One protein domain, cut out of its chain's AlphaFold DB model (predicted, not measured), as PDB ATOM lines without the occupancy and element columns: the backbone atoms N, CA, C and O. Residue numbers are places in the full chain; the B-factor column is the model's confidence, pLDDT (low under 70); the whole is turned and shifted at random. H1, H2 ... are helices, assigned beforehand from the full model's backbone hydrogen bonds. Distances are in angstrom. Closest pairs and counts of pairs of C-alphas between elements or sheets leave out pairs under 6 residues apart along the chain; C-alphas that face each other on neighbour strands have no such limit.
ATOM      1  N   PHE A 423     174.048 126.604 142.945       62.22
ATOM      2  CA  PHE A 423     175.400 126.921 143.420       62.22
ATOM      3  C   PHE A 423     175.929 125.805 144.339       62.22
ATOM      4  O   PHE A 423     175.143 125.209 145.080       62.22
ATOM      5  N   PRO A 424     177.247 125.522 144.339       64.00
ATOM      6  CA  PRO A 424     177.847 124.587 145.285       64.00
ATOM      7  C   PRO A 424     177.819 125.153 146.712       64.00
ATOM      8  O   PRO A 424     177.857 126.367 146.925       64.00
ATOM      9  N   ALA A 425     177.788 124.260 147.703       58.53
ATOM     10  CA  ALA A 425     177.651 124.621 149.113       58.53
ATOM     11  C   ALA A 425     178.801 125.494 149.664       58.53
ATOM     12  O   ALA A 425     178.597 126.221 150.634       58.53
ATOM     13  N   ASP A 426     179.992 125.449 149.055       70.56
ATOM     14  CA  ASP A 426     181.175 126.212 149.471       70.56
ATOM     15  C   ASP A 426     181.396 127.516 148.680       70.56
ATOM     16  O   ASP A 426     182.432 128.158 148.859       70.56
ATOM     17  N   TRP A 427     180.441 127.949 147.843       72.25
ATOM     18  CA  TRP A 427     180.582 129.141 146.984       72.25
ATOM     19  C   TRP A 427     180.920 130.432 147.756       72.25
ATOM     20  O   TRP A 427     181.653 131.283 147.261       72.25
ATOM     21  N   CYS A 428     180.418 130.563 148.986       72.62
ATOM     22  CA  CYS A 428     180.688 131.695 149.880       72.62
ATOM     23  C   CYS A 428     181.856 131.443 150.858       72.62
ATOM     24  O   CYS A 428     182.064 132.222 151.790       72.62
ATOM     25  N   SER A 429     182.610 130.352 150.682       78.38
ATOM     26  CA  SER A 429     183.795 130.041 151.489       78.38
ATOM     27  C   SER A 429     185.009 130.870 151.062       78.38
ATOM     28  O   SER A 429     185.098 131.330 149.927       78.38
ATOM     29  N   ARG A 430     185.991 131.008 151.967       83.44
ATOM     30  CA  ARG A 430     187.343 131.524 151.662       83.44
ATOM     31  C   ARG A 430     187.378 132.945 151.076       83.44
ATOM     32  O   ARG A 430     188.349 133.322 150.426       83.44
ATOM     33  N   LEU A 431     186.337 133.741 151.330       84.62
ATOM     34  CA  LEU A 431     186.234 135.137 150.894       84.62
ATOM     35  C   LEU A 431     187.178 136.082 151.667       84.62
ATOM     36  O   LEU A 431     187.270 137.258 151.326       84.62
ATOM     37  N   GLU A 432     187.833 135.625 152.741       89.06
ATOM     38  CA  GLU A 432     188.564 136.492 153.664       89.06
ATOM     39  C   GLU A 432     190.040 136.749 153.292       89.06
ATOM     40  O   GLU A 432     190.916 135.892 153.450       89.06
ATOM     41  N   THR A 433     190.370 137.994 152.929       90.56
ATOM     42  CA  THR A 433     191.765 138.449 152.876       90.56
ATOM     43  C   THR A 433     192.283 138.684 154.300       90.56
ATOM     44  O   THR A 433     192.102 139.744 154.904       90.56
ATOM     45  N   LYS A 434     192.985 137.690 154.856       89.12
ATOM     46  CA  LYS A 434     193.554 137.730 156.224       89.12
ATOM     47  C   LYS A 434     194.537 138.893 156.438       89.12
ATOM     48  O   LYS A 434     194.511 139.550 157.486       89.12
ATOM     49  N   ASN A 435     195.356 139.188 155.428       92.06
ATOM     50  CA  ASN A 435     196.332 140.280 155.421       92.06
ATOM     51  C   ASN A 435     196.145 141.163 154.174       92.06
ATOM     52  O   ASN A 435     196.872 140.965 153.205       92.06
ATOM     53  N   PRO A 436     195.184 142.108 154.178       92.19
ATOM     54  CA  PRO A 436     194.929 142.959 153.019       92.19
ATOM     55  C   PRO A 436     196.125 143.835 152.659       92.19
ATOM     56  O   PRO A 436     196.689 144.512 153.524       92.19
ATOM     57  N   THR A 437     196.475 143.834 151.377       95.00
ATOM     58  CA  THR A 437     197.437 144.761 150.773       95.00
ATOM     59  C   THR A 437     196.857 146.174 150.686       95.00
ATOM     60  O   THR A 437     195.640 146.367 150.725       95.00
ATOM     61  N   GLU A 438     197.715 147.190 150.547       95.06
ATOM     62  CA  GLU A 438     197.227 148.567 150.390       95.06
ATOM     63  C   GLU A 438     196.444 148.747 149.081       95.06
ATOM     64  O   GLU A 438     195.488 149.515 149.047       95.06
ATOM     65  N   ASP A 439     196.781 147.994 148.030       94.44
ATOM     66  CA  ASP A 439     196.085 148.045 146.744       94.44
ATOM     67  C   ASP A 439     194.671 147.454 146.828       94.44
ATOM     68  O   ASP A 439     193.724 148.094 146.371       94.44
ATOM     69  N   GLU A 440     194.481 146.316 147.510       90.81
ATOM     70  CA  GLU A 440     193.140 145.794 147.827       90.81
ATOM     71  C   GLU A 440     192.339 146.783 148.684       90.81
ATOM     72  O   GLU A 440     191.168 147.050 148.407       90.81
ATOM     73  N   ILE A 441     192.962 147.360 149.720       94.69
ATOM     74  CA  ILE A 441     192.324 148.359 150.588       94.69
ATOM     75  C   ILE A 441     191.883 149.578 149.766       94.69
ATOM     76  O   ILE A 441     190.764 150.062 149.949       94.69
ATOM     77  N   ASN A 442     192.723 150.063 148.850       94.19
ATOM     78  CA  ASN A 442     192.431 151.196 147.974       94.19
ATOM     79  C   ASN A 442     191.342 150.867 146.942       94.19
ATOM     80  O   ASN A 442     190.455 151.692 146.716       94.19
ATOM     81  N   TRP A 443     191.362 149.668 146.350       95.56
ATOM     82  CA  TRP A 443     190.340 149.200 145.410       95.56
ATOM     83  C   TRP A 443     188.968 149.115 146.088       95.56
ATOM     84  O   TRP A 443     188.024 149.784 145.670       95.56
ATOM     85  N   TRP A 444     188.876 148.413 147.221       92.56
ATOM     86  CA  TRP A 444     187.629 148.309 147.981       92.56
ATOM     87  C   TRP A 444     187.171 149.650 148.572       92.56
ATOM     88  O   TRP A 444     185.969 149.862 148.735       92.56
ATOM     89  N   SER A 445     188.088 150.587 148.846       92.94
ATOM     90  CA  SER A 445     187.728 151.963 149.228       92.94
ATOM     91  C   SER A 445     186.995 152.705 148.111       92.94
ATOM     92  O   SER A 445     186.005 153.374 148.405       92.94
ATOM     93  N   LYS A 446     187.422 152.554 146.849       93.25
ATOM     94  CA  LYS A 446     186.724 153.125 145.684       93.25
ATOM     95  C   LYS A 446     185.351 152.484 145.499       93.25
ATOM     96  O   LYS A 446     184.352 153.193 145.538       93.25
ATOM     97  N   VAL A 447     185.284 151.151 145.454       89.12
ATOM     98  CA  VAL A 447     184.027 150.401 145.259       89.12
ATOM     99  C   VAL A 447     182.983 150.727 146.336       89.12
ATOM    100  O   VAL A 447     181.803 150.921 146.031       89.12
ATOM    101  N   PHE A 448     183.386 150.850 147.608       88.12
ATOM    102  CA  PHE A 448     182.456 151.253 148.669       88.12
ATOM    103  C   PHE A 448     182.036 152.727 148.603       88.12
ATOM    104  O   PHE A 448     180.946 153.048 149.083       88.12
ATOM    105  N   GLU A 449     182.858 153.611 148.038       89.50
ATOM    106  CA  GLU A 449     182.530 155.026 147.857       89.50
ATOM    107  C   GLU A 449     181.619 155.248 146.642       89.50
ATOM    108  O   GLU A 449     180.603 155.926 146.763       89.50
ATOM    109  N   GLU A 450     181.890 154.590 145.515       87.81
ATOM    110  CA  GLU A 450     181.014 154.546 144.338       87.81
ATOM    111  C   GLU A 450     179.629 154.005 144.716       87.81
ATOM    112  O   GLU A 450     178.613 154.664 144.488       87.81
ATOM    113  N   HIS A 451     179.571 152.866 145.419       78.50
ATOM    114  CA  HIS A 451     178.321 152.333 145.963       78.50
ATOM    115  C   HIS A 451     177.638 153.319 146.930       78.50
ATOM    116  O   HIS A 451     176.409 153.408 146.950       78.50
ATOM    117  N   ARG A 452     178.387 154.080 147.744       85.44
ATOM    118  CA  ARG A 452     177.808 155.101 148.637       85.44
ATOM    119  C   ARG A 452     177.182 156.252 147.849       85.44
ATOM    120  O   ARG A 452     176.084 156.678 148.207       85.44
ATOM    121  N   ILE A 453     177.868 156.736 146.815       84.75
ATOM    122  CA  ILE A 453     177.420 157.829 145.945       84.75
ATOM    123  C   ILE A 453     176.162 157.404 145.177       84.75
ATOM    124  O   ILE A 453     175.154 158.101 145.247       84.75
ATOM    125  N   ILE A 454     176.189 156.233 144.530       75.50
ATOM    126  CA  ILE A 454     175.065 155.693 143.745       75.50
ATOM    127  C   ILE A 454     173.834 155.441 144.628       75.50
ATOM    128  O   ILE A 454     172.721 155.802 144.257       75.50
ATOM    129  N   MET A 455     174.013 154.834 145.807       72.88
ATOM    130  CA  MET A 455     172.884 154.459 146.670       72.88
ATOM    131  C   MET A 455     172.379 155.595 147.574       72.88
ATOM    132  O   MET A 455     171.326 155.443 148.187       72.88
ATOM    133  N   GLY A 456     173.140 156.681 147.760       80.75
ATOM    134  CA  GLY A 456     172.793 157.798 148.656       80.75
ATOM    135  C   GLY A 456     172.644 157.442 150.149       80.75
ATOM    136  O   GLY A 456     172.218 158.273 150.948       80.75
ATOM    137  N   THR A 457     172.981 156.213 150.554       66.81
ATOM    138  CA  THR A 457     172.598 155.623 151.858       66.81
ATOM    139  C   THR A 457     173.437 156.069 153.058       66.81
ATOM    140  O   THR A 457     173.069 155.776 154.195       66.81
ATOM    141  N   SER A 458     174.559 156.763 152.851       79.75
ATOM    142  CA  SER A 458     175.407 157.274 153.937       79.75
ATOM    143  C   SER A 458     176.019 158.623 153.583       79.75
ATOM    144  O   SER A 458     176.582 158.805 152.503       79.75
ATOM    145  N   THR A 459     176.003 159.550 154.540       82.69
ATOM    146  CA  THR A 459     176.666 160.860 154.438       82.69
ATOM    147  C   THR A 459     178.188 160.793 154.595       82.69
ATOM    148  O   THR A 459     178.858 161.791 154.346       82.69
ATOM    149  N   LYS A 460     178.750 159.646 155.006       88.75
ATOM    150  CA  LYS A 460     180.195 159.463 155.232       88.75
ATOM    151  C   LYS A 460     180.739 158.199 154.545       88.75
ATOM    152  O   LYS A 460     180.049 157.173 154.586       88.75
ATOM    153  N   PRO A 461     181.959 158.243 153.971       89.62
ATOM    154  CA  PRO A 461     182.655 157.058 153.469       89.62
ATOM    155  C   PRO A 461     182.949 156.062 154.601       89.62
ATOM    156  O   PRO A 461     183.002 156.435 155.779       89.62
ATOM    157  N   LYS A 462     183.191 154.794 154.248       91.56
ATOM    158  CA  LYS A 462     183.775 153.823 155.186       91.56
ATOM    159  C   LYS A 462     185.217 154.221 155.499       91.56
ATOM    160  O   LYS A 462     185.955 154.636 154.612       91.56
ATOM    161  N   SER A 463     185.646 154.063 156.749       94.69
ATOM    162  CA  SER A 463     187.049 154.287 157.110       94.69
ATOM    163  C   SER A 463     187.928 153.096 156.717       94.69
ATOM    164  O   SER A 463     187.472 151.950 156.712       94.69
ATOM    165  N   ARG A 464     189.223 153.342 156.477       93.56
ATOM    166  CA  ARG A 464     190.227 152.298 156.188       93.56
ATOM    167  C   ARG A 464     190.164 151.129 157.184       93.56
ATOM    168  O   ARG A 464     190.181 149.971 156.783       93.56
ATOM    169  N   SER A 465     189.988 151.415 158.476       93.62
ATOM    170  CA  SER A 465     189.850 150.391 159.524       93.62
ATOM    171  C   SER A 465     188.565 149.558 159.416       93.62
ATOM    172  O   SER A 465     188.576 148.380 159.765       93.62
ATOM    173  N   GLN A 466     187.459 150.132 158.928       93.06
ATOM    174  CA  GLN A 466     186.228 149.381 158.647       93.06
ATOM    175  C   GLN A 466     186.389 148.473 157.423       93.06
ATOM    176  O   GLN A 466     185.869 147.361 157.430       93.06
ATOM    177  N   ILE A 467     187.126 148.925 156.404       93.31
ATOM    178  CA  ILE A 467     187.399 148.151 155.185       93.31
ATOM    179  C   ILE A 467     188.341 146.985 155.500       93.31
ATOM    180  O   ILE A 467     187.998 145.851 155.196       93.31
ATOM    181  N   ILE A 468     189.440 147.211 156.229       94.06
ATOM    182  CA  ILE A 468     190.334 146.134 156.701       94.06
ATOM    183  C   ILE A 468     189.585 145.127 157.589       94.06
ATOM    184  O   ILE A 468     189.807 143.923 157.474       94.06
ATOM    185  N   LYS A 469     188.687 145.593 158.473       93.44
ATOM    186  CA  LYS A 469     187.856 144.691 159.289       93.44
ATOM    187  C   LYS A 469     186.921 143.843 158.423       93.44
ATOM    188  O   LYS A 469     186.738 142.673 158.735       93.44
ATOM    189  N   TRP A 470     186.338 144.426 157.375       93.12
ATOM    190  CA  TRP A 470     185.462 143.708 156.454       93.12
ATOM    191  C   TRP A 470     186.243 142.726 155.572       93.12
ATOM    192  O   TRP A 470     185.863 141.571 155.514       93.12
ATOM    193  N   LEU A 471     187.385 143.101 154.989       92.38
ATOM    194  CA  LEU A 471     188.198 142.186 154.172       92.38
ATOM    195  C   LEU A 471     188.670 140.945 154.947       92.38
ATOM    196  O   LEU A 471     188.735 139.855 154.390       92.38
ATOM    197  N   ARG A 472     188.925 141.088 156.252       91.56
ATOM    198  CA  ARG A 472     189.300 139.978 157.145       91.56
ATOM    199  C   ARG A 472     188.154 139.051 157.553       91.56
ATOM    200  O   ARG A 472     188.430 137.994 158.111       91.56
ATOM    201  N   ASN A 473     186.904 139.458 157.348       88.69
ATOM    202  CA  ASN A 473     185.714 138.623 157.501       88.69
ATOM    203  C   ASN A 473     184.532 139.301 156.774       88.69
ATOM    204  O   ASN A 473     183.780 140.056 157.407       88.69
ATOM    205  N   PRO A 474     184.400 139.111 155.447       84.12
ATOM    206  CA  PRO A 474     183.395 139.822 154.658       84.12
ATOM    207  C   PRO A 474     182.024 139.138 154.700       84.12
ATOM    208  O   PRO A 474     181.016 139.760 154.352       84.12
ATOM    209  N   TYR A 475     182.004 137.875 155.133       80.38
ATOM    210  CA  TYR A 475     180.835 137.019 155.250       80.38
ATOM    211  C   TYR A 475     179.818 137.571 156.262       80.38
ATOM    212  O   TYR A 475     180.163 138.021 157.357       80.38
ATOM    213  N   SER A 476     178.535 137.483 155.911       72.00
ATOM    214  CA  SER A 476     177.428 137.513 156.871       72.00
ATOM    215  C   SER A 476     176.162 136.965 156.221       72.00
ATOM    216  O   SER A 476     175.856 137.335 155.086       72.00
ATOM    217  N   ASP A 477     175.384 136.173 156.959       60.44
ATOM    218  CA  ASP A 477     174.139 135.563 156.477       60.44
ATOM    219  C   ASP A 477     173.210 136.589 155.808       60.44
ATOM    220  O   ASP A 477     172.642 136.334 154.755       60.44
ATOM    221  N   ALA A 478     173.083 137.794 156.376       58.88
ATOM    222  CA  ALA A 478     172.231 138.854 155.829       58.88
ATOM    223  C   ALA A 478     172.726 139.418 154.480       58.88
ATOM    224  O   ALA A 478     171.912 139.865 153.668       58.88
ATOM    225  N   ALA A 479     174.038 139.411 154.225       62.66
ATOM    226  CA  ALA A 479     174.588 139.750 152.914       62.66
ATOM    227  C   ALA A 479     174.386 138.595 151.922       62.66
ATOM    228  O   ALA A 479     174.020 138.835 150.773       62.66
ATOM    229  N   GLU A 480     174.548 137.353 152.378       66.38
ATOM    230  CA  GLU A 480     174.405 136.163 151.544       66.38
ATOM    231  C   GLU A 480     172.939 135.879 151.161       66.38
ATOM    232  O   GLU A 480     172.645 135.729 149.978       66.38
ATOM    233  N   TYR A 481     171.979 135.939 152.094       59.44
ATOM    234  CA  TYR A 481     170.544 135.882 151.771       59.44
ATOM    235  C   TYR A 481     170.138 136.985 150.786       59.44
ATOM    236  O   TYR A 481     169.293 136.754 149.919       59.44
ATOM    237  N   LYS A 482     170.746 138.177 150.875       58.03
ATOM    238  CA  LYS A 482     170.528 139.255 149.902       58.03
ATOM    239  C   LYS A 482     171.162 138.928 148.545       58.03
ATOM    240  O   LYS A 482     170.558 139.252 147.524       58.03
ATOM    241  N   MET A 483     172.331 138.293 148.505       65.12
ATOM    242  CA  MET A 483     172.952 137.821 147.264       65.12
ATOM    243  C   MET A 483     172.071 136.757 146.597       65.12
ATOM    244  O   MET A 483     171.619 136.968 145.475       65.12
ATOM    245  N   TRP A 484     171.711 135.691 147.317       62.97
ATOM    246  CA  TRP A 484     170.824 134.628 146.838       62.97
ATOM    247  C   TRP A 484     169.426 135.131 146.471       62.97
ATOM    248  O   TRP A 484     168.888 134.748 145.438       62.97
ATOM    249  N   GLY A 485     168.858 136.069 147.226       54.59
ATOM    250  CA  GLY A 485     167.605 136.732 146.864       54.59
ATOM    251  C   GLY A 485     167.660 137.466 145.514       54.59
ATOM    252  O   GLY A 485     166.641 137.582 144.829       54.59
ATOM    253  N   ASN A 486     168.849 137.899 145.086       57.91
ATOM    254  CA  ASN A 486     169.123 138.554 143.804       57.91
ATOM    255  C   ASN A 486     169.898 137.657 142.808       57.91
ATOM    256  O   ASN A 486     170.385 138.163 141.804       57.91
ATOM    257  N   GLY A 487     169.999 136.345 143.056       59.72
ATOM    258  CA  GLY A 487     170.789 135.413 142.244       59.72
ATOM    259  C   GLY A 487     170.147 134.980 140.918       59.72
ATOM    260  O   GLY A 487     168.957 135.203 140.660       59.72
TER     261      GLY A 487
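What this domain is: This is residues 423 to 487 of the 511 residues of the protein "DNA (cytosine-5-)-methyltransferase" of Pseudobacteroides cellulosolvens ATCC 35603 = DSM 2933 (UniProt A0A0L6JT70). The model is an open, flat frame: the long helix H1 forms one side, the short H2 packs across it near its beginning, and the small H3 lies away from both. A stretch of 15 residues with no named element, 423 to 437, leads into H1. The printed part has 65 residues with three named helices, H1, H2 and H3 in chain order, and no named strand; the class is all helix. It is only just loose, close to compact, with a radius of gyration of the C-alphas of 13.1 A and spans of 34 by 29 by 15 A.

Where its parts are: H1, residues 438 to 455, begins at C-alpha 438 (197.227, 148.567, 150.390) and is 25.3 A long. H2 is residues 464 to 471, 10.5 A. H3, residues 477 to 485, 11.7 A, ends at C-alpha 485 (167.605, 136.732, 146.864).

How they stand to each other: H1 touches H2 with residues 441 to 445 alone, about perpendicular at 85 degrees; the closest C-alphas, of Ile 441 and Ile 467, are 6.7 A apart. H3 is apart from H1 and H2. In H1, H2 and H3 every O i to N i+4 pair is within hydrogen-bond range.

The domain as a whole: The farthest C-alphas, of Pro 424 and Thr 459, are 37.4 A apart. The printed part has no cut and no long link. pLDDT is under 70 at residues 423 to 425, 457 and 477 to 487.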